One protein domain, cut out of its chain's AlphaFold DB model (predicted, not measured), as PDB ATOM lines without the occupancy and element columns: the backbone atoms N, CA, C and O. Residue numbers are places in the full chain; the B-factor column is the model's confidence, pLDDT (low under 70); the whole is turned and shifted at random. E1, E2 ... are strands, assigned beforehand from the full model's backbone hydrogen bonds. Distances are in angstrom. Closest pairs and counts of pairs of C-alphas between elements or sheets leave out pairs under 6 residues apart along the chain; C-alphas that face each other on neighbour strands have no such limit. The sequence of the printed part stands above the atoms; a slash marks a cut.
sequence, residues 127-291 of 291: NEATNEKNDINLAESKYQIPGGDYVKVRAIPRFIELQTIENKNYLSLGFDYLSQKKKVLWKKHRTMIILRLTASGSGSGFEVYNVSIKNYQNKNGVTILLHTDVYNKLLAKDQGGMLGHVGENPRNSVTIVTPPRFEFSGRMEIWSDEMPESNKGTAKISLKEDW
ATOM      1  N   ASN A 127      18.733 -14.205  54.550       68.50
ATOM      2  CA  ASN A 127      19.569 -13.153  53.962       68.50
ATOM      3  C   ASN A 127      20.528 -12.463  54.953       68.50
ATOM      4  O   ASN A 127      20.362 -11.290  55.277       68.50
ATOM      5  N   GLU A 128      21.519 -13.204  55.449       74.62
ATOM      6  CA  GLU A 128      22.511 -12.705  56.409       74.62
ATOM      7  C   GLU A 128      23.830 -12.354  55.717       74.62
ATOM      8  O   GLU A 128      24.224 -12.973  54.729       74.62
ATOM      9  N   ALA A 129      24.530 -11.355  56.248       77.25
ATOM     10  CA  ALA A 129      25.818 -10.923  55.732       77.25
ATOM     11  C   ALA A 129      26.697 -10.404  56.880       77.25
ATOM     12  O   ALA A 129      26.194  -9.793  57.828       77.25
ATOM     13  N   THR A 130      28.007 -10.648  56.808       80.25
ATOM     14  CA  THR A 130      28.973 -10.144  57.798       80.25
ATOM     15  C   THR A 130      29.015  -8.615  57.814       80.25
ATOM     16  O   THR A 130      28.635  -7.948  56.842       80.25
ATOM     17  N   ASN A 131      29.514  -8.033  58.905       82.19
ATOM     18  CA  ASN A 131      29.656  -6.590  59.048       82.19
ATOM     19  C   ASN A 131      31.019  -6.142  59.604       82.19
ATOM     20  O   ASN A 131      31.591  -6.736  60.512       82.19
ATOM     21  N   GLU A 132      31.494  -4.981  59.145       81.94
ATOM     22  CA  GLU A 132      32.780  -4.392  59.569       81.94
ATOM     23  C   GLU A 132      32.883  -4.054  61.069       81.94
ATOM     24  O   GLU A 132      33.969  -3.732  61.568       81.94
ATOM     25  N   LYS A 133      31.766  -4.061  61.807       80.25
ATOM     26  CA  LYS A 133      31.784  -3.779  63.245       80.25
ATOM     27  C   LYS A 133      32.394  -4.946  64.016       80.25
ATOM     28  O   LYS A 133      33.174  -4.692  64.933       80.25
ATOM     29  N   ASN A 134      32.061  -6.173  63.623       79.00
ATOM     30  CA  ASN A 134      32.390  -7.382  64.374       79.00
ATOM     31  C   ASN A 134      33.334  -8.322  63.612       79.00
ATOM     32  O   ASN A 134      34.090  -9.048  64.252       79.00
ATOM     33  N   ASP A 135      33.330  -8.275  62.277       83.88
ATOM     34  CA  ASP A 135      34.035  -9.246  61.444       83.88
ATOM     35  C   ASP A 135      35.375  -8.701  60.929       83.88
ATOM     36  O   ASP A 135      35.476  -7.597  60.374       83.88
ATOM     37  N   ILE A 136      36.429  -9.495  61.130       87.94
ATOM     38  CA  ILE A 136      37.808  -9.194  60.735       87.94
ATOM     39  C   ILE A 136      38.349 -10.379  59.932       87.94
ATOM     40  O   ILE A 136      38.270 -11.518  60.378       87.94
ATOM     41  N   ASN A 137      38.937 -10.106  58.766       90.19
ATOM     42  CA  ASN A 137      39.534 -11.085  57.853       90.19
ATOM     43  C   ASN A 137      38.574 -12.176  57.348       90.19
ATOM     44  O   ASN A 137      39.027 -13.199  56.846       90.19
ATOM     45  N   LEU A 138      37.262 -11.970  57.434       91.06
ATOM     46  CA  LEU A 138      36.271 -12.855  56.832       91.06
ATOM     47  C   LEU A 138      35.048 -12.040  56.451       91.06
ATOM     48  O   LEU A 138      34.434 -11.423  57.315       91.06
ATOM     49  N   ALA A 139      34.707 -12.046  55.165       91.44
ATOM     50  CA  ALA A 139      33.458 -11.485  54.680       91.44
ATOM     51  C   ALA A 139      32.630 -12.604  54.059       91.44
ATOM     52  O   ALA A 139      33.147 -13.358  53.234       91.44
ATOM     53  N   GLU A 140      31.365 -12.703  54.448       92.75
ATOM     54  CA  GLU A 140      30.425 -13.703  53.948       92.75
ATOM     55  C   GLU A 140      29.068 -13.054  53.670       92.75
ATOM     56  O   GLU A 140      28.612 -12.187  54.416       92.75
ATOM     57  N   SER A 141      28.427 -13.475  52.584       91.44
ATOM     58  CA  SER A 141      27.052 -13.123  52.248       91.44
ATOM     59  C   SER A 141      26.260 -14.389  51.968       91.44
ATOM     60  O   SER A 141      26.722 -15.274  51.247       91.44
ATOM     61  N   LYS A 142      25.052 -14.457  52.516       90.44
ATOM     62  CA  LYS A 142      24.056 -15.498  52.291       90.44
ATOM     63  C   LYS A 142      22.771 -14.832  51.824       90.44
ATOM     64  O   LYS A 142      22.320 -13.863  52.426       90.44
ATOM     65  N   TYR A 143      22.154 -15.360  50.774       90.69
ATOM     66  CA  TYR A 143      20.962 -14.779  50.162       90.69
ATOM     67  C   TYR A 143      20.036 -15.869  49.628       90.69
ATOM     68  O   TYR A 143      20.489 -16.827  49.016       90.69
ATOM     69  N   GLN A 144      18.737 -15.724  49.845       91.00
ATOM     70  CA  GLN A 144      17.693 -16.525  49.239       91.00
ATOM     71  C   GLN A 144      17.223 -15.828  47.973       91.00
ATOM     72  O   GLN A 144      16.669 -14.725  48.023       91.00
ATOM     73  N   ILE A 145      17.399 -16.504  46.841       87.94
ATOM     74  CA  ILE A 145      16.837 -16.055  45.573       87.94
ATOM     75  C   ILE A 145      15.305 -16.063  45.718       87.94
ATOM     76  O   ILE A 145      14.761 -17.042  46.236       87.94
ATOM     77  N   PRO A 146      14.573 -15.013  45.297       88.12
ATOM     78  CA  PRO A 146      13.119 -14.971  45.424       88.12
ATOM     79  C   PRO A 146      12.441 -16.223  44.845       88.12
ATOM     80  O   PRO A 146      12.519 -16.486  43.647       88.12
ATOM     81  N   GLY A 147      11.786 -17.007  45.709       84.12
ATOM     82  CA  GLY A 147      11.129 -18.268  45.332       84.12
ATOM     83  C   GLY A 147      12.077 -19.428  44.993       84.12
ATOM     84  O   GLY A 147      11.615 -20.437  44.468       84.12
ATOM     85  N   GLY A 148      13.374 -19.294  45.274       88.88
ATOM     86  CA  GLY A 148      14.408 -20.259  44.916       88.88
ATOM     87  C   GLY A 148      15.319 -20.663  46.077       88.88
ATOM     88  O   GLY A 148      14.982 -20.530  47.257       88.88
ATOM     89  N   ASP A 149      16.478 -21.190  45.689       90.69
ATOM     90  CA  ASP A 149      17.514 -21.704  46.582       90.69
ATOM     91  C   ASP A 149      18.228 -20.576  47.348       90.69
ATOM     92  O   ASP A 149      18.228 -19.406  46.947       90.69
ATOM     93  N   TYR A 150      18.902 -20.953  48.430       91.31
ATOM     94  CA  TYR A 150      19.893 -20.102  49.077       91.31
ATOM     95  C   TYR A 150      21.228 -20.185  48.343       91.31
ATOM     96  O   TYR A 150      21.639 -21.257  47.909       91.31
ATOM     97  N   VAL A 151      21.939 -19.071  48.270       92.81
ATOM     98  CA  VAL A 151      23.327 -18.963  47.820       92.81
ATOM     99  C   VAL A 151      24.172 -18.375  48.949       92.81
ATOM    100  O   VAL A 151      23.671 -17.589  49.756       92.81
ATOM    101  N   LYS A 152      25.440 -18.781  49.036       92.94
ATOM    102  CA  LYS A 152      26.418 -18.283  50.010       92.94
ATOM    103  C   LYS A 152      27.761 -18.072  49.324       92.94
ATOM    104  O   LYS A 152      28.232 -18.963  48.616       92.94
ATOM    105  N   VAL A 153      28.385 -16.925  49.576       95.25
ATOM    106  CA  VAL A 153      29.750 -16.624  49.133       95.25
ATOM    107  C   VAL A 153      30.590 -16.051  50.260       95.25
ATOM    108  O   VAL A 153      30.088 -15.280  51.073       95.25
ATOM    109  N   ARG A 154      31.879 -16.398  50.292       94.19
ATOM    110  CA  ARG A 154      32.819 -15.934  51.322       94.19
ATOM    111  C   ARG A 154      34.193 -15.636  50.738       94.19
ATOM    112  O   ARG A 154      34.625 -16.330  49.821       94.19
ATOM    113  N   ALA A 155      34.887 -14.658  51.319       94.88
ATOM    114  CA  ALA A 155      36.300 -14.373  51.077       94.88
ATOM    115  C   ALA A 155      37.079 -14.231  52.392       94.88
ATOM    116  O   ALA A 155      36.625 -13.580  53.336       94.88
ATOM    117  N   ILE A 156      38.280 -14.813  52.423       93.06
ATOM    118  CA  ILE A 156      39.240 -14.711  53.529       93.06
ATOM    119  C   ILE A 156      40.594 -14.283  52.939       93.06
ATOM    120  O   ILE A 156      41.172 -15.059  52.176       93.06
ATOM    121  N   PRO A 157      41.130 -13.086  53.252       94.12
ATOM    122  CA  PRO A 157      42.442 -12.671  52.777       94.12
ATOM    123  C   PRO A 157      43.538 -13.537  53.406       94.12
ATOM    124  O   PRO A 157      43.485 -13.877  54.592       94.12
ATOM    125  N   ARG A 158      44.563 -13.862  52.619       91.69
ATOM    126  CA  ARG A 158      45.718 -14.661  53.040       91.69
ATOM    127  C   ARG A 158      47.011 -14.043  52.550       91.69
ATOM    128  O   ARG A 158      47.093 -13.639  51.393       91.69
ATOM    129  N   PHE A 159      48.030 -14.077  53.403       91.50
ATOM    130  CA  PHE A 159      49.408 -14.087  52.930       91.50
ATOM    131  C   PHE A 159      49.770 -15.485  52.431       91.50
ATOM    132  O   PHE A 159      49.299 -16.486  52.978       91.50
ATOM    133  N   ILE A 160      50.567 -15.536  51.369       88.19
ATOM    134  CA  ILE A 160      50.869 -16.765  50.635       88.19
ATOM    135  C   ILE A 160      52.352 -17.099  50.773       88.19
ATOM    136  O   ILE A 160      52.693 -18.124  51.364       88.19
ATOM    137  N   GLU A 161      53.227 -16.237  50.249       86.31
ATOM    138  CA  GLU A 161      54.663 -16.501  50.156       86.31
ATOM    139  C   GLU A 161      55.499 -15.221  50.075       86.31
ATOM    140  O   GLU A 161      55.037 -14.183  49.599       86.31
ATOM    141  N   LEU A 162      56.746 -15.312  50.537       89.38
ATOM    142  CA  LEU A 162      57.732 -14.241  50.442       89.38
ATOM    143  C   LEU A 162      58.341 -14.215  49.033       89.38
ATOM    144  O   LEU A 162      58.893 -15.215  48.583       89.38
ATOM    145  N   GLN A 163      58.310 -13.062  48.378       89.62
ATOM    146  CA  GLN A 163      58.915 -12.798  47.075       89.62
ATOM    147  C   GLN A 163      60.051 -11.783  47.212       89.62
ATOM    148  O   GLN A 163      59.929 -10.797  47.935       89.62
ATOM    149  N   THR A 164      61.149 -11.992  46.486       89.56
ATOM    150  CA  THR A 164      62.229 -11.003  46.372       89.56
ATOM    151  C   THR A 164      62.267 -10.469  44.947       89.56
ATOM    152  O   THR A 164      62.580 -11.200  44.011       89.56
ATOM    153  N   ILE A 165      61.961  -9.183  44.788       87.00
ATOM    154  CA  ILE A 165      61.913  -8.483  43.500       87.00
ATOM    155  C   ILE A 165      62.848  -7.280  43.606       87.00
ATOM    156  O   ILE A 165      62.718  -6.477  44.524       87.00
ATOM    157  N   GLU A 166      63.821  -7.172  42.697       87.00
ATOM    158  CA  GLU A 166      64.791  -6.061  42.663       87.00
ATOM    159  C   GLU A 166      65.447  -5.764  44.033       87.00
ATOM    160  O   GLU A 166      65.571  -4.614  44.455       87.00
ATOM    161  N   ASN A 167      65.871  -6.816  44.748       86.31
ATOM    162  CA  ASN A 167      66.462  -6.755  46.096       86.31
ATOM    163  C   ASN A 167      65.541  -6.200  47.201       86.31
ATOM    164  O   ASN A 167      66.020  -5.840  48.278       86.31
ATOM    165  N   LYS A 168      64.231  -6.142  46.964       90.06
ATOM    166  CA  LYS A 168      63.218  -5.824  47.974       90.06
ATOM    167  C   LYS A 168      62.362  -7.048  48.243       90.06
ATOM    168  O   LYS A 168      62.087  -7.827  47.333       90.06
ATOM    169  N   ASN A 169      61.933  -7.197  49.491       93.38
ATOM    170  CA  ASN A 169      61.038  -8.277  49.872       93.38
ATOM    171  C   ASN A 169      59.583  -7.818  49.842       93.38
ATOM    172  O   ASN A 169      59.238  -6.723  50.295       93.38
ATOM    173  N   TYR A 170      58.746  -8.714  49.352       94.38
ATOM    174  CA  TYR A 170      57.310  -8.585  49.230       94.38
ATOM    175  C   TYR A 170      56.659  -9.842  49.798       94.38
ATOM    176  O   TYR A 170      57.245 -10.920  49.747       94.38
ATOM    177  N   LEU A 171      55.454  -9.721  50.340       94.00
ATOM    178  CA  LEU A 171      54.651 -10.859  50.774       94.00
ATOM    179  C   LEU A 171      53.409 -10.934  49.892       94.00
ATOM    180  O   LEU A 171      52.574 -10.024  49.898       94.00
ATOM    181  N   SER A 172      53.316 -12.004  49.109       92.69
ATOM    182  CA  SER A 172      52.198 -12.258  48.208       92.69
ATOM    183  C   SER A 172      50.910 -12.449  48.982       92.69
ATOM    184  O   SER A 172      50.895 -13.025  50.073       92.69
ATOM    185  N   LEU A 173      49.818 -11.974  48.394       93.38
ATOM    186  CA  LEU A 173      48.495 -11.995  48.983       93.38
ATOM    187  C   LEU A 173      47.430 -12.414  47.973       93.38
ATOM    188  O   LEU A 173      47.507 -12.135  46.772       93.38
ATOM    189  N   GLY A 174      46.390 -13.039  48.501       94.94
ATOM    190  CA  GLY A 174      45.216 -13.462  47.756       94.94
ATOM    191  C   GLY A 174      44.038 -13.687  48.687       94.94
ATOM    192  O   GLY A 174      44.080 -13.314  49.863       94.94
ATOM    193  N   PHE A 175      42.993 -14.316  48.164       94.75
ATOM    194  CA  PHE A 175      41.785 -14.635  48.916       94.75
ATOM    195  C   PHE A 175      41.426 -16.111  48.763       94.75
ATOM    196  O   PHE A 175      41.363 -16.624  47.648       94.75
ATOM    197  N   ASP A 176      41.163 -16.781  49.886       93.31
ATOM    198  CA  ASP A 176      40.427 -18.042  49.861       93.31
ATOM    199  C   ASP A 176      38.943 -17.700  49.654       93.31
ATOM    200  O   ASP A 176      38.329 -17.044  50.503       93.31
ATOM    201  N   TYR A 177      38.369 -18.153  48.545       95.06
ATOM    202  CA  TYR A 177      36.961 -17.990  48.215       95.06
ATOM    203  C   TYR A 177      36.158 -19.268  48.461       95.06
ATOM    204  O   TYR A 177      36.667 -20.383  48.328       95.06
ATOM    205  N   LEU A 178      34.875 -19.093  48.775       94.19
ATOM    206  CA  LEU A 178      33.879 -20.160  48.864       94.19
ATOM    207  C   LEU A 178      32.612 -19.739  48.112       94.19
ATOM    208  O   LEU A 178      32.179 -18.598  48.257       94.19
ATOM    209  N   SER A 179      32.007 -20.667  47.373       94.88
ATOM    210  CA  SER A 179      30.700 -20.531  46.728       94.88
ATOM    211  C   SER A 179      29.863 -21.791  46.943       94.88
ATOM    212  O   SER A 179      30.271 -22.901  46.582       94.88
ATOM    213  N   GLN A 180      28.677 -21.612  47.522       93.50
ATOM    214  CA  GLN A 180      27.749 -22.689  47.850       93.50
ATOM    215  C   GLN A 180      26.311 -22.318  47.487       93.50
ATOM    216  O   GLN A 180      25.925 -21.147  47.472       93.50
ATOM    217  N   LYS A 181      25.494 -23.346  47.259       92.94
ATOM    218  CA  LYS A 181      24.048 -23.236  47.069       92.94
ATOM    219  C   LYS A 181      23.344 -24.262  47.942       92.94
ATOM    220  O   LYS A 181      23.849 -25.364  48.129       92.94
ATOM    221  N   LYS A 182      22.180 -23.908  48.469       91.12
ATOM    222  CA  LYS A 182      21.339 -24.785  49.277       91.12
ATOM    223  C   LYS A 182      19.918 -24.784  48.752       91.12
ATOM    224  O   LYS A 182      19.210 -23.782  48.852       91.12
ATOM    225  N   LYS A 183      19.499 -25.953  48.272       87.38
ATOM    226  CA  LYS A 183      18.088 -26.283  48.074       87.38
ATOM    227  C   LYS A 183      17.515 -26.841  49.375       87.38
ATOM    228  O   LYS A 183      16.602 -26.253  49.946       87.38
ATOM    229  N   VAL A 184      18.115 -27.919  49.895       88.12
ATOM    230  CA  VAL A 184      17.819 -28.436  51.248       88.12
ATOM    231  C   VAL A 184      19.080 -28.560  52.101       88.12
ATOM    232  O   VAL A 184      19.082 -28.146  53.260       88.12
ATOM    233  N   LEU A 185      20.164 -29.060  51.511       90.56
ATOM    234  CA  LEU A 185      21.503 -29.109  52.099       90.56
ATOM    235  C   LEU A 185      22.442 -28.198  51.305       90.56
ATOM    236  O   LEU A 185      22.207 -27.954  50.121       90.56
ATOM    237  N   TRP A 186      23.487 -27.676  51.950       91.50
ATOM    238  CA  TRP A 186      24.511 -26.905  51.244       91.50
ATOM    239  C   TRP A 186      25.368 -27.817  50.368       91.50
ATOM    240  O   TRP A 186      25.779 -28.895  50.796       91.50
ATOM    241  N   LYS A 187      25.652 -27.357  49.151       92.31
ATOM    242  CA  LYS A 187      26.537 -28.018  48.193       92.31
ATOM    243  C   LYS A 187      27.343 -27.007  47.398       92.31
ATOM    244  O   LYS A 187      27.033 -25.808  47.410       92.31
ATOM    245  N   LYS A 188      28.376 -27.471  46.704       92.62
ATOM    246  CA  LYS A 188      29.182 -26.598  45.850       92.62
ATOM    247  C   LYS A 188      28.348 -25.965  44.747       92.62
ATOM    248  O   LYS A 188      27.464 -26.583  44.157       92.62
ATOM    249  N   HIS A 189      28.683 -24.723  44.424       93.56
ATOM    250  CA  HIS A 189      27.981 -23.968  43.398       93.56
ATOM    251  C   HIS A 189      28.940 -23.125  42.579       93.56
ATOM    252  O   HIS A 189      29.961 -22.668  43.098       93.56
ATOM    253  N   ARG A 190      28.620 -22.940  41.296       96.00
ATOM    254  CA  ARG A 190      29.398 -22.085  40.403       96.00
ATOM    255  C   ARG A 190      28.747 -20.714  40.343       96.00
ATOM    256  O   ARG A 190      27.595 -20.620  39.941       96.00
ATOM    257  N   THR A 191      29.498 -19.685  40.708       95.94
ATOM    258  CA  THR A 191      29.024 -18.296  40.731       95.94
ATOM    259  C   THR A 191      30.182 -17.351  40.422       95.94
ATOM    260  O   THR A 191      31.351 -17.745  40.548       95.94
ATOM    261  N   MET A 192      29.875 -16.110  40.049       97.56
ATOM    262  CA  MET A 192      30.882 -15.057  39.980       97.56
ATOM    263  C   MET A 192      30.875 -14.283  41.293       97.56
ATOM    264  O   MET A 192      29.938 -13.545  41.595       97.56
ATOM    265  N   ILE A 193      31.946 -14.420  42.071       97.75
ATOM    266  CA  ILE A 193      32.150 -13.605  43.264       97.75
ATOM    267  C   ILE A 193      32.601 -12.213  42.842       97.75
ATOM    268  O   ILE A 193      33.521 -12.053  42.037       97.75
ATOM    269  N   ILE A 194      31.967 -11.208  43.433       98.25
ATOM    270  CA  ILE A 194      32.320  -9.806  43.285       98.25
ATOM    271  C   ILE A 194      32.881  -9.331  44.625       98.25
ATOM    272  O   ILE A 194      32.173  -9.316  45.633       98.25
ATOM    273  N   LEU A 195      34.160  -8.949  44.636       97.81
ATOM    274  CA  LEU A 195      34.847  -8.423  45.816       97.81
ATOM    275  C   LEU A 195      35.212  -6.955  45.591       97.81
ATOM    276  O   LEU A 195      36.045  -6.631  44.742       97.81
ATOM    277  N   ARG A 196      34.630  -6.053  46.383       98.25
ATOM    278  CA  ARG A 196      35.080  -4.659  46.468       98.25
ATOM    279  C   ARG A 196      36.089  -4.534  47.600       98.25
ATOM    280  O   ARG A 196      35.769  -4.809  48.751       98.25
ATOM    281  N   LEU A 197      37.294  -4.079  47.283       97.81
ATOM    282  CA  LEU A 197      38.412  -4.005  48.217       97.81
ATOM    283  C   LEU A 197      38.950  -2.579  48.282       97.81
ATOM    284  O   LEU A 197      39.257  -1.991  47.252       97.81
ATOM    285  N   THR A 198      39.099  -2.031  49.487       98.06
ATOM    286  CA  THR A 198      39.855  -0.793  49.733       98.06
ATOM    287  C   THR A 198      40.863  -1.079  50.831       98.06
ATOM    288  O   THR A 198      40.482  -1.215  51.994       98.06
ATOM    289  N   ALA A 199      42.136  -1.220  50.468       97.56
ATOM    290  CA  ALA A 199      43.159  -1.692  51.394       97.56
ATOM    291  C   ALA A 199      44.527  -1.063  51.135       97.56
ATOM    292  O   ALA A 199      44.808  -0.562  50.050       97.56
ATOM    293  N   SER A 200      45.368  -1.086  52.163       97.69
ATOM    294  CA  SER A 200      46.749  -0.617  52.140       97.69
ATOM    295  C   SER A 200      47.687  -1.708  52.642       97.69
ATOM    296  O   SER A 200      47.321  -2.514  53.499       97.69
ATOM    297  N   GLY A 201      48.894  -1.717  52.090       95.69
ATOM    298  CA  GLY A 201      49.984  -2.602  52.470       95.69
ATOM    299  C   GLY A 201      51.103  -1.855  53.187       95.69
ATOM    300  O   GLY A 201      51.231  -0.636  53.064       95.69
ATOM    301  N   SER A 202      51.927  -2.597  53.913       94.44
ATOM    302  CA  SER A 202      53.194  -2.137  54.485       94.44
ATOM    303  C   SER A 202      54.243  -1.774  53.424       94.44
ATOM    304  O   SER A 202      54.086  -2.068  52.235       94.44
ATOM    305  N   GLY A 203      55.347  -1.157  53.863       90.31
ATOM    306  CA  GLY A 203      56.529  -0.925  53.030       90.31
ATOM    307  C   GLY A 203      56.238  -0.085  51.785       90.31
ATOM    308  O   GLY A 203      55.808   1.062  51.880       90.31
ATOM    309  N   SER A 204      56.472  -0.662  50.602       88.69
ATOM    310  CA  SER A 204      56.164  -0.045  49.301       88.69
ATOM    311  C   SER A 204      54.664   0.038  48.976       88.69
ATOM    312  O   SER A 204      54.296   0.549  47.918       88.69
ATOM    313  N   GLY A 205      53.795  -0.425  49.877       93.94
ATOM    314  CA  GLY A 205      52.346  -0.399  49.735       93.94
ATOM    315  C   GLY A 205      51.774  -1.705  49.191       93.94
ATOM    316  O   GLY A 205      52.461  -2.720  49.090       93.94
ATOM    317  N   PHE A 206      50.487  -1.662  48.857       96.31
ATOM    318  CA  PHE A 206      49.757  -2.748  48.206       96.31
ATOM    319  C   PHE A 206      49.824  -2.608  46.682       96.31
ATOM    320  O   PHE A 206      49.392  -1.590  46.134       96.31
ATOM    321  N   GLU A 207      50.322  -3.635  45.993       95.88
ATOM    322  CA  GLU A 207      50.376  -3.671  44.531       95.88
ATOM    323  C   GLU A 207      49.674  -4.916  43.986       95.88
ATOM    324  O   GLU A 207      49.788  -6.006  44.542       95.88
ATOM    325  N   VAL A 208      48.945  -4.750  42.884       94.38
ATOM    326  CA  VAL A 208      48.160  -5.799  42.220       94.38
ATOM    327  C   VAL A 208      48.788  -6.118  40.876       94.38
ATOM    328  O   VAL A 208      49.105  -5.199  40.116       94.38
ATOM    329  N   TYR A 209      48.933  -7.402  40.556       89.19
ATOM    330  CA  TYR A 209      49.461  -7.807  39.259       89.19
ATOM    331  C   TYR A 209      48.422  -7.576  38.157       89.19
ATOM    332  O   TYR A 209      47.323  -8.128  38.178       89.19
ATOM    333  N   ASN A 210      48.767  -6.753  37.169       86.44
ATOM    334  CA  ASN A 210      47.931  -6.503  36.006       86.44
ATOM    335  C   ASN A 210      48.399  -7.375  34.837       86.44
ATOM    336  O   ASN A 210      49.442  -7.121  34.233       86.44
ATOM    337  N   VAL A 211      47.590  -8.380  34.495       81.06
ATOM    338  CA  VAL A 211      47.903  -9.364  33.448       81.06
ATOM    339  C   VAL A 211      48.053  -8.716  32.067       81.06
ATOM    340  O   VAL A 211      48.927  -9.113  31.299       81.06
ATOM    341  N   SER A 212      47.255  -7.686  31.758       82.75
ATOM    342  CA  SER A 212      47.253  -7.031  30.443       82.75
ATOM    343  C   SER A 212      48.561  -6.304  30.142       82.75
ATOM    344  O   SER A 212      49.009  -6.294  28.999       82.75
ATOM    345  N   ILE A 213      49.182  -5.706  31.162       87.38
ATOM    346  CA  ILE A 213      50.461  -4.989  31.024       87.38
ATOM    347  C   ILE A 213      51.646  -5.746  31.636       87.38
ATOM    348  O   ILE A 213      52.753  -5.218  31.647       87.38
ATOM    349  N   LYS A 214      51.411  -6.966  32.141       86.56
ATOM    350  CA  LYS A 214      52.395  -7.839  32.802       86.56
ATOM    351  C   LYS A 214      53.240  -7.114  33.853       86.56
ATOM    352  O   LYS A 214      54.460  -7.245  33.879       86.56
ATOM    353  N   ASN A 215      52.591  -6.306  34.686       89.75
ATOM    354  CA  ASN A 215      53.280  -5.512  35.695       89.75
ATOM    355  C   ASN A 215      52.414  -5.294  36.937       89.75
ATOM    356  O   ASN A 215      51.184  -5.282  36.854       89.75
ATOM    357  N   TYR A 216      53.063  -5.069  38.075       91.00
ATOM    358  CA  TYR A 216      52.403  -4.675  39.310       91.00
ATOM    359  C   TYR A 216      51.992  -3.205  39.255       91.00
ATOM    360  O   TYR A 216      52.729  -2.330  38.798       91.00
ATOM    361  N   GLN A 217      50.774  -2.932  39.711       93.88
ATOM    362  CA  GLN A 217      50.235  -1.588  39.843       93.88
ATOM    363  C   GLN A 217      49.975  -1.297  41.308       93.88
ATOM    364  O   GLN A 217      49.255  -2.044  41.968       93.88
ATOM    365  N   ASN A 218      50.486  -0.172  41.795       94.25
ATOM    366  CA  ASN A 218      50.183   0.287  43.139       94.25
ATOM    367  C   ASN A 218      48.678   0.597  43.271       94.25
ATOM    368  O   ASN A 218      48.116   1.390  42.507       94.25
ATOM    369  N   LYS A 219      48.025  -0.071  44.221       96.81
ATOM    370  CA  LYS A 219      46.611   0.080  44.591       96.81
ATOM    371  C   LYS A 219      46.461   0.427  46.072       96.81
ATOM    372  O   LYS A 219      45.401   0.225  46.657       96.81
ATOM    373  N   ASN A 220      47.509   0.969  46.683       96.94
ATOM    374  CA  ASN A 220      47.530   1.310  48.094       96.94
ATOM    375  C   ASN A 220      46.484   2.385  48.424       96.94
ATOM    376  O   ASN A 220      46.544   3.500  47.911       96.94
ATOM    377  N   GLY A 221      45.504   2.037  49.259       96.19
ATOM    378  CA  GLY A 221      44.372   2.897  49.612       96.19
ATOM    379  C   GLY A 221      43.351   3.099  48.486       96.19
ATOM    380  O   GLY A 221      42.386   3.838  48.670       96.19
ATOM    381  N   VAL A 222      43.532   2.453  47.330       97.25
ATOM    382  CA  VAL A 222      42.643   2.580  46.169       97.25
ATOM    383  C   VAL A 222      41.562   1.506  46.227       97.25
ATOM    384  O   VAL A 222      41.849   0.330  46.447       97.25
ATOM    385  N   THR A 223      40.313   1.902  45.982       98.00
ATOM    386  CA  THR A 223      39.210   0.951  45.831       98.00
ATOM    387  C   THR A 223      39.329   0.207  44.503       98.00
ATOM    388  O   THR A 223      39.366   0.828  43.440       98.00
ATOM    389  N   ILE A 224      39.347  -1.122  44.553       96.31
ATOM    390  CA  ILE A 224      39.290  -2.001  43.380       96.31
ATOM    391  C   ILE A 224      38.066  -2.916  43.456       96.31
ATOM    392  O   ILE A 224      37.557  -3.201  44.540       96.31
ATOM    393  N   LEU A 225      37.599  -3.368  42.292       96.69
ATOM    394  CA  LEU A 225      36.521  -4.342  42.156       96.69
ATOM    395  C   LEU A 225      37.074  -5.569  41.431       96.69
ATOM    396  O   LEU A 225      37.631  -5.437  40.341       96.69
ATOM    397  N   LEU A 226      36.958  -6.736  42.055       94.88
ATOM    398  CA  LEU A 226      37.430  -8.008  41.524       94.88
ATOM    399  C   LEU A 226      36.229  -8.876  41.166       94.88
ATOM    400  O   LEU A 226      35.266  -8.940  41.928       94.88
ATOM    401  N   HIS A 227      36.319  -9.537  40.018       95.94
ATOM    402  CA  HIS A 227      35.347 -10.509  39.536       95.94
ATOM    403  C   HIS A 227      36.062 -11.850  39.418       95.94
ATOM    404  O   HIS A 227      37.026 -11.962  38.659       95.94
ATOM    405  N   THR A 228      35.612 -12.843  40.178       95.31
ATOM    406  CA  THR A 228      36.276 -14.144  40.259       95.31
ATOM    407  C   THR A 228      35.252 -15.255  40.081       95.31
ATOM    408  O   THR A 228      34.324 -15.383  40.877       95.31
ATOM    409  N   ASP A 229      35.428 -16.074  39.045       95.62
ATOM    410  CA  ASP A 229      34.650 -17.298  38.864       95.62
ATOM    411  C   ASP A 229      35.074 -18.334  39.906       95.62
ATOM    412  O   ASP A 229      36.243 -18.717  39.973       95.62
ATOM    413  N   VAL A 230      34.124 -18.812  40.710       95.44
ATOM    414  CA  VAL A 230      34.403 -19.771  41.786       95.44
ATOM    415  C   VAL A 230      33.450 -20.948  41.695       95.44
ATOM    416  O   VAL A 230      32.242 -20.780  41.533       95.44
ATOM    417  N   TYR A 231      33.999 -22.156  41.834       93.50
ATOM    418  CA  TYR A 231      33.242 -23.389  42.010       93.50
ATOM    419  C   TYR A 231      33.698 -24.081  43.293       93.50
ATOM    420  O   TYR A 231      34.840 -24.522  43.379       93.50
ATOM    421  N   ASN A 232      32.816 -24.177  44.290       91.06
ATOM    422  CA  ASN A 232      33.151 -24.652  45.639       91.06
ATOM    423  C   ASN A 232      34.180 -23.765  46.356       91.06
ATOM    424  O   ASN A 232      33.799 -22.777  46.969       91.06
ATOM    425  N   LYS A 233      35.468 -24.117  46.296       91.50
ATOM    426  CA  LYS A 233      36.572 -23.479  47.015       91.50
ATOM    427  C   LYS A 233      37.638 -23.080  46.001       91.50
ATOM    428  O   LYS A 233      38.043 -23.908  45.195       91.50
ATOM    429  N   LEU A 234      38.115 -21.845  46.080       92.00
ATOM    430  CA  LEU A 234      39.286 -21.377  45.338       92.00
ATOM    431  C   LEU A 234      40.277 -20.823  46.351       92.00
ATOM    432  O   LEU A 234      39.942 -19.900  47.087       92.00
ATOM    433  N   LEU A 235      41.461 -21.418  46.452       90.44
ATOM    434  CA  LEU A 235      42.425 -21.041  47.480       90.44
ATOM    435  C   LEU A 235      43.231 -19.823  47.030       90.44
ATOM    436  O   LEU A 235      43.523 -19.671  45.847       90.44
ATOM    437  N   ALA A 236      43.671 -18.999  47.981       89.81
ATOM    438  CA  ALA A 236      44.459 -17.797  47.703       89.81
ATOM    439  C   ALA A 236      45.730 -18.080  46.887       89.81
ATOM    440  O   ALA A 236      46.183 -17.223  46.136       89.81
ATOM    441  N   LYS A 237      46.303 -19.276  47.054       83.94
ATOM    442  CA  LYS A 237      47.505 -19.730  46.349       83.94
ATOM    443  C   LYS A 237      47.243 -20.231  44.927       83.94
ATOM    444  O   LYS A 237      48.188 -20.337  44.158       83.94
ATOM    445  N   ASP A 238      46.004 -20.597  44.607       84.56
ATOM    446  CA  ASP A 238      45.662 -21.150  43.301       84.56
ATOM    447  C   ASP A 238      45.399 -20.013  42.298       84.56
ATOM    448  O   ASP A 238      45.081 -18.869  42.657       84.56
ATOM    449  N   GLN A 239      45.517 -20.326  41.005       78.88
ATOM    450  CA  GLN A 239      45.274 -19.361  39.938       78.88
ATOM    451  C   GLN A 239      43.853 -18.780  40.031       78.88
ATOM    452  O   GLN A 239      42.867 -19.510  40.047       78.88
ATOM    453  N   GLY A 240      43.751 -17.450  40.073       79.50
ATOM    454  CA  GLY A 240      42.486 -16.726  40.262       79.50
ATOM    455  C   GLY A 240      42.182 -16.351  41.719       79.50
ATOM    456  O   GLY A 240      41.394 -15.433  41.943       79.50
ATOM    457  N   GLY A 241      42.826 -16.999  42.697       83.62
ATOM    458  CA  GLY A 241      42.793 -16.604  44.112       83.62
ATOM    459  C   GLY A 241      43.884 -15.593  44.482       83.62
ATOM    460  O   GLY A 241      43.674 -14.748  45.359       83.62
ATOM    461  N   MET A 242      45.031 -15.640  43.794       90.00
ATOM    462  CA  MET A 242      46.143 -14.703  43.989       90.00
ATOM    463  C   MET A 242      45.809 -13.313  43.432       90.00
ATOM    464  O   MET A 242      45.285 -13.190  42.325       90.00
ATOM    465  N   LEU A 243      46.151 -12.260  44.181       92.94
ATOM    466  CA  LEU A 243      45.841 -10.876  43.815       92.94
ATOM    467  C   LEU A 243      47.091 -10.024  43.565       92.94
ATOM    468  O   LEU A 243      47.173  -9.292  42.579       92.94
ATOM    469  N   GLY A 244      48.057 -10.069  44.476       94.06
ATOM    470  CA  GLY A 244      49.163  -9.121  44.469       94.06
ATOM    471  C   GLY A 244      50.107  -9.332  45.636       94.06
ATOM    472  O   GLY A 244      50.250 -10.453  46.111       94.06
ATOM    473  N   HIS A 245      50.725  -8.260  46.122       96.06
ATOM    474  CA  HIS A 245      51.650  -8.320  47.252       96.06
ATOM    475  C   HIS A 245      51.668  -7.037  48.089       96.06
ATOM    476  O   HIS A 245      51.138  -5.996  47.686       96.06
ATOM    477  N   VAL A 246      52.283  -7.120  49.268       96.75
ATOM    478  CA  VAL A 246      52.632  -5.966  50.110       96.75
ATOM    479  C   VAL A 246      54.138  -5.907  50.338       96.75
ATOM    480  O   VAL A 246      54.790  -6.947  50.416       96.75
ATOM    481  N   GLY A 247      54.701  -4.705  50.449       94.56
ATOM    482  CA  GLY A 247      56.136  -4.525  50.678       94.56
ATOM    483  C   GLY A 247      56.555  -4.741  52.133       94.56
ATOM    484  O   GLY A 247      55.785  -4.493  53.062       94.56
ATOM    485  N   GLU A 248      57.801  -5.154  52.345       94.12
ATOM    486  CA  GLU A 248      58.401  -5.265  53.680       94.12
ATOM    487  C   GLU A 248      58.568  -3.883  54.332       94.12
ATOM    488  O   GLU A 248      59.066  -2.935  53.714       94.12
ATOM    489  N   ASN A 249      58.181  -3.760  55.605       90.75
ATOM    490  CA  ASN A 249      58.485  -2.568  56.390       90.75
ATOM    491  C   ASN A 249      59.995  -2.470  56.678       90.75
ATOM    492  O   ASN A 249      60.623  -3.464  57.052       90.75
ATOM    493  N   PRO A 250      60.597  -1.268  56.594       81.88
ATOM    494  CA  PRO A 250      61.998  -1.088  56.946       81.88
ATOM    495  C   PRO A 250      62.226  -1.412  58.428       81.88
ATOM    496  O   PRO A 250      61.607  -0.822  59.316       81.88
ATOM    497  N   ARG A 251      63.154  -2.334  58.710       74.81
ATOM    498  CA  ARG A 251      63.574  -2.660  60.079       74.81
ATOM    499  C   ARG A 251      64.521  -1.574  60.602       74.81
ATOM    500  O   ARG A 251      65.738  -1.707  60.514       74.81
ATOM    501  N   ASN A 252      63.965  -0.492  61.144       63.31
ATOM    502  CA  ASN A 252      64.748   0.543  61.824       63.31
ATOM    503  C   ASN A 252      64.929   0.199  63.311       63.31
ATOM    504  O   ASN A 252      63.965  -0.075  64.018       63.31
ATOM    505  N   SER A 253      66.164   0.275  63.811       55.91
ATOM    506  CA  SER A 253      66.560  -0.078  65.186       55.91
ATOM    507  C   SER A 253      66.185   0.954  66.267       55.91
ATOM    508  O   SER A 253      66.654   0.845  67.398       55.91
ATOM    509  N   VAL A 254      65.374   1.971  65.942       58.31
ATOM    510  CA  VAL A 254      65.207   3.185  66.774       58.31
ATOM    511  C   VAL A 254      63.770   3.389  67.286       58.31
ATOM    512  O   VAL A 254      63.537   4.255  68.126       58.31
ATOM    513  N   THR A 255      62.783   2.599  66.846       55.31
ATOM    514  CA  THR A 255      61.400   2.721  67.343       55.31
ATOM    515  C   THR A 255      61.118   1.775  68.513       55.31
ATOM    516  O   THR A 255      61.421   0.588  68.458       55.31
ATOM    517  N   ILE A 256      60.480   2.303  69.567       58.28
ATOM    518  CA  ILE A 256      60.042   1.560  70.772       58.28
ATOM    519  C   ILE A 256      58.991   0.484  70.426       58.28
ATOM    520  O   ILE A 256      58.830  -0.493  71.151       58.28
ATOM    521  N   VAL A 257      58.303   0.649  69.293       62.28
ATOM    522  CA  VAL A 257      57.402  -0.345  68.705       62.28
ATOM    523  C   VAL A 257      57.991  -0.763  67.363       62.28
ATOM    524  O   VAL A 257      58.171   0.073  66.473       62.28
ATOM    525  N   THR A 258      58.322  -2.043  67.220       69.50
ATOM    526  CA  THR A 258      58.700  -2.620  65.928       69.50
ATOM    527  C   THR A 258      57.408  -2.848  65.138       69.50
ATOM    528  O   THR A 258      56.559  -3.606  65.612       69.50
ATOM    529  N   PRO A 259      57.188  -2.155  64.005       78.56
ATOM    530  CA  PRO A 259      56.014  -2.411  63.180       78.56
ATOM    531  C   PRO A 259      56.073  -3.839  62.628       78.56
ATOM    532  O   PRO A 259      57.179  -4.380  62.500       78.56
ATOM    533  N   PRO A 260      54.922  -4.432  62.261       87.00
ATOM    534  CA  PRO A 260      54.933  -5.750  61.665       87.00
ATOM    535  C   PRO A 260      55.813  -5.798  60.426       87.00
ATOM    536  O   PRO A 260      55.887  -4.804  59.693       87.00
ATOM    537  N   ARG A 261      56.474  -6.929  60.170       91.00
ATOM    538  CA  ARG A 261      57.337  -7.065  58.983       91.00
ATOM    539  C   ARG A 261      56.527  -6.844  57.704       91.00
ATOM    540  O   ARG A 261      56.964  -6.099  56.826       91.00
ATOM    541  N   PHE A 262      55.334  -7.428  57.655       94.44
ATOM    542  CA  PHE A 262      54.328  -7.190  56.628       94.44
ATOM    543  C   PHE A 262      52.967  -6.909  57.261       94.44
ATOM    544  O   PHE A 262      52.587  -7.524  58.258       94.44
ATOM    545  N   GLU A 263      52.210  -6.000  56.660       95.81
ATOM    546  CA  GLU A 263      50.854  -5.661  57.073       95.81
ATOM    547  C   GLU A 263      49.970  -5.444  55.846       95.81
ATOM    548  O   GLU A 263      50.379  -4.830  54.861       95.81
ATOM    549  N   PHE A 264      48.738  -5.935  55.923       97.06
ATOM    550  CA  PHE A 264      47.686  -5.649  54.958       97.06
ATOM    551  C   PHE A 264      46.416  -5.305  55.728       97.06
ATOM    552  O   PHE A 264      45.931  -6.099  56.537       97.06
ATOM    553  N   SER A 265      45.903  -4.095  55.526       97.25
ATOM    554  CA  SER A 265      44.778  -3.569  56.297       97.25
ATOM    555  C   SER A 265      43.801  -2.797  55.425       97.25
ATOM    556  O   SER A 265      44.174  -2.222  54.406       97.25
ATOM    557  N   GLY A 266      42.526  -2.784  55.804       96.88
ATOM    558  CA  GLY A 266      41.502  -2.108  55.016       96.88
ATOM    559  C   GLY A 266      40.107  -2.648  55.255       96.88
ATOM    560  O   GLY A 266      39.776  -3.094  56.353       96.88
ATOM    561  N   ARG A 267      39.293  -2.609  54.206       97.25
ATOM    562  CA  ARG A 267      37.922  -3.115  54.196       97.25
ATOM    563  C   ARG A 267      37.636  -3.892  52.919       97.25
ATOM    564  O   ARG A 267      38.132  -3.530  51.847       97.25
ATOM    565  N   MET A 268      36.812  -4.924  53.045       96.62
ATOM    566  CA  MET A 268      36.289  -5.687  51.918       96.62
ATOM    567  C   MET A 268      34.775  -5.823  51.992       96.62
ATOM    568  O   MET A 268      34.199  -5.904  53.076       96.62
ATOM    569  N   GLU A 269      34.156  -5.876  50.819       97.69
ATOM    570  CA  GLU A 269      32.737  -6.133  50.623       97.69
ATOM    571  C   GLU A 269      32.575  -7.250  49.585       97.69
ATOM    572  O   GLU A 269      33.242  -7.207  48.552       97.69
ATOM    573  N   ILE A 270      31.702  -8.226  49.833       96.75
ATOM    574  CA  ILE A 270      31.523  -9.408  48.982       96.75
ATOM    575  C   ILE A 270      30.054  -9.712  48.700       96.75
ATOM    576  O   ILE A 270      29.215  -9.676  49.597       96.75
ATOM    577  N   TRP A 271      29.753 -10.050  47.451       96.50
ATOM    578  CA  TRP A 271      28.487 -10.636  47.007       96.50
ATOM    579  C   TRP A 271      28.739 -11.483  45.749       96.50
ATOM    580  O   TRP A 271      29.888 -11.618  45.323       96.50
ATOM    581  N   SER A 272      27.698 -12.073  45.163       96.38
ATOM    582  CA  SER A 272      27.787 -12.714  43.843       96.38
ATOM    583  C   SER A 272      26.837 -12.091  42.832       96.38
ATOM    584  O   SER A 272      25.965 -11.299  43.188       96.38
ATOM    585  N   ASP A 273      26.982 -12.462  41.566       96.00
ATOM    586  CA  ASP A 273      26.076 -12.080  40.479       96.00
ATOM    587  C   ASP A 273      24.628 -12.585  40.658       96.00
ATOM    588  O   ASP A 273      23.712 -12.091  40.002       96.00
ATOM    589  N   GLU A 274      24.397 -13.504  41.596       94.31
ATOM    590  CA  GLU A 274      23.073 -14.016  41.981       94.31
ATOM    591  C   GLU A 274      22.447 -13.267  43.171       94.31
ATOM    592  O   GLU A 274      21.336 -13.589  43.601       94.31
ATOM    593  N   MET A 275      23.149 -12.275  43.727       92.50
ATOM    594  CA  MET A 275      22.729 -11.519  44.905       92.50
ATOM    595  C   MET A 275      22.653 -10.019  44.598       92.50
ATOM    596  O   MET A 275      23.528  -9.474  43.923       92.50
ATOM    597  N   PRO A 276      21.661  -9.289  45.139       92.19
ATOM    598  CA  PRO A 276      21.694  -7.836  45.078       92.19
ATOM    599  C   PRO A 276      22.864  -7.307  45.919       92.19
ATOM    600  O   PRO A 276      23.096  -7.780  47.032       92.19
ATOM    601  N   GLU A 277      23.550  -6.260  45.442       94.44
ATOM    602  CA  GLU A 277      24.657  -5.630  46.189       94.44
ATOM    603  C   GLU A 277      24.218  -5.174  47.596       94.44
ATOM    604  O   GLU A 277      25.018  -5.155  48.530       94.44
ATOM    605  N   SER A 278      22.933  -4.855  47.794       92.00
ATOM    606  CA  SER A 278      22.389  -4.497  49.110       92.00
ATOM    607  C   SER A 278      22.519  -5.605  50.163       92.00
ATOM    608  O   SER A 278      22.373  -5.309  51.343       92.00
ATOM    609  N   ASN A 279      22.792  -6.851  49.760       91.00
ATOM    610  CA  ASN A 279      23.024  -7.991  50.648       91.00
ATOM    611  C   ASN A 279      24.514  -8.322  50.840       91.00
ATOM    612  O   ASN A 279      24.853  -9.390  51.344       91.00
ATOM    613  N   LYS A 280      25.433  -7.459  50.401       94.44
ATOM    614  CA  LYS A 280      26.867  -7.742  50.505       94.44
ATOM    615  C   LYS A 280      27.318  -7.973  51.950       94.44
ATOM    616  O   LYS A 280      26.944  -7.234  52.859       94.44
ATOM    617  N   GLY A 281      28.179  -8.968  52.128       93.12
ATOM    618  CA  GLY A 281      28.960  -9.153  53.346       93.12
ATOM    619  C   GLY A 281      30.060  -8.117  53.404       93.12
ATOM    620  O   GLY A 281      30.629  -7.763  52.375       93.12
ATOM    621  N   THR A 282      30.366  -7.609  54.588       94.38
ATOM    622  CA  THR A 282      31.450  -6.642  54.785       94.38
ATOM    623  C   THR A 282      32.335  -7.062  55.948       94.38
ATOM    624  O   THR A 282      31.872  -7.734  56.867       94.38
ATOM    625  N   ALA A 283      33.617  -6.705  55.897       92.44
ATOM    626  CA  ALA A 283      34.566  -7.007  56.963       92.44
ATOM    627  C   ALA A 283      35.767  -6.063  56.945       92.44
ATOM    628  O   ALA A 283      36.171  -5.548  55.895       92.44
ATOM    629  N   LYS A 284      36.386  -5.891  58.115       94.81
ATOM    630  CA  LYS A 284      37.709  -5.266  58.218       94.81
ATOM    631  C   LYS A 284      38.783  -6.255  57.791       94.81
ATOM    632  O   LYS A 284      38.664  -7.451  58.023       94.81
ATOM    633  N   ILE A 285      39.869  -5.746  57.233       94.88
ATOM    634  CA  ILE A 285      41.083  -6.511  56.966       94.88
ATOM    635  C   ILE A 285      42.158  -6.050  57.944       94.88
ATOM    636  O   ILE A 285      42.390  -4.850  58.107       94.88
ATOM    637  N   SER A 286      42.807  -7.012  58.592       93.88
ATOM    638  CA  SER A 286      43.961  -6.819  59.460       93.88
ATOM    639  C   SER A 286      44.818  -8.087  59.448       93.88
ATOM    640  O   SER A 286      44.670  -8.965  60.298       93.88
ATOM    641  N   LEU A 287      45.694  -8.201  58.449       93.06
ATOM    642  CA  LEU A 287      46.718  -9.240  58.375       93.06
ATOM    643  C   LEU A 287      48.072  -8.664  58.778       93.06
ATOM    644  O   LEU A 287      48.419  -7.555  58.368       93.06
ATOM    645  N   LYS A 288      48.830  -9.427  59.565       92.12
ATOM    646  CA  LYS A 288      50.160  -9.066  60.064       92.12
ATOM    647  C   LYS A 288      51.059 -10.293  60.059       92.12
ATOM    648  O   LYS A 288      50.596 -11.371  60.421       92.12
ATOM    649  N   GLU A 289      52.313 -10.105  59.673       88.00
ATOM    650  CA  GLU A 289      53.328 -11.156  59.629       88.00
ATOM    651  C   GLU A 289      54.672 -10.602  60.118       88.00
ATOM    652  O   GLU A 289      55.064  -9.518  59.684       88.00
ATOM    653  N   ASP A 290      55.371 -11.333  60.999       79.88
ATOM    654  CA  ASP A 290      56.521 -10.807  61.767       79.88
ATOM    655  C   ASP A 290      57.829 -11.613  61.666       79.88
ATOM    656  O   ASP A 290      58.876 -11.118  62.094       79.88
ATOM    657  N   TRP A 291      57.802 -12.838  61.132       69.25
ATOM    658  CA  TRP A 291      58.962 -13.744  61.139       69.25
ATOM    659  C   TRP A 291      60.087 -13.323  60.188       69.25
ATOM    660  O   TRP A 291      59.820 -12.727  59.120       69.25
TER     661      TRP A 291
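What this domain is: This is residues 127 to 291 of the 291 residues of an uncharacterized protein of Parabacteroides distasonis (UniProt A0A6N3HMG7). One strongly twisted, branched sheet folds back on itself into a long, flattened, barrel-like body that is not fully closed: E1, E2 and E3 form one wall, partly face to face with a second of E5, E10 and E11. The bent strand E8 joins E3 to E5 along one side, E1 comes near E11 on the other, and E9, E6 and E7 continue the sheet from E3, while residues 252 to 257 stick out as a loop tip. The printed part has 165 residues, with strands E1 to E11 in order along the chain and no named helix, and the class is all strand. The neighbour pairs are antiparallel, and E1 to E4 form a meander, each strand the antiparallel neighbour of the one before. The whole is compact, with a radius of gyration of the C-alphas of 17.0 A, yet elongated, spanning 61 by 36 by 25 A.

Where its parts are: Find C-alpha 139 at (33.458, -11.485, 54.680), where E1 begins, residues 139 to 144. E2 runs over residues 150 to 165, 44.0 A long, and E3 returns over 168 to 182, 46.0 A. Then come E4, 186 to 188, and E5, 190 to 201, 30.8 A. E6 is 206 to 210, E7 is 215 to 218, E8 is 223 to 234 and E9 is 242 to 247. E10 covers 262 to 272, 30.0 A, and E11 covers 281 to 289, ending at C-alpha 289 at (53.328, -11.156, 59.629).

How they stand to each other: Begin at E3, with E2 on one side and E4, E8 and E9 on the other. In the hairpin of E2 and E3, N 156 and O 176 are 2.9 A apart, within hydrogen-bond range. In the same range look for N 141 and O 153 of E1 and E2, 2.9 A, N 177 and O 234 of E3 and E8, 2.8 A, and N 173 and O 244 of E3 and E9, 2.8 A. E8 bends by 124 degrees at residue 231, and across the neighbour strands E5 and E8 N 193 and O 228 are within hydrogen-bond range at 2.8 A. E8 lies on one side of E5 and E10 on the other side, where N 196 of E5 and O 269 of E10 are 2.8 A apart, within hydrogen-bond range, and in the hairpin of E10 and E11 N 270 and O 281 are within that range too, at 2.8 A. The closest C-alphas of E1 and E11 are those of Ser 141 and Gly 281, 4.5 A. E1 and E5 are apart.

The domain as a whole: The C-alphas farthest apart are those of Gly 147 and Val 254, 62.0 A. The printed part has no cut. The link from E9 to E10, 14 residues, is long. Confidence is under 70 at residues 127, 252 to 258 and 291.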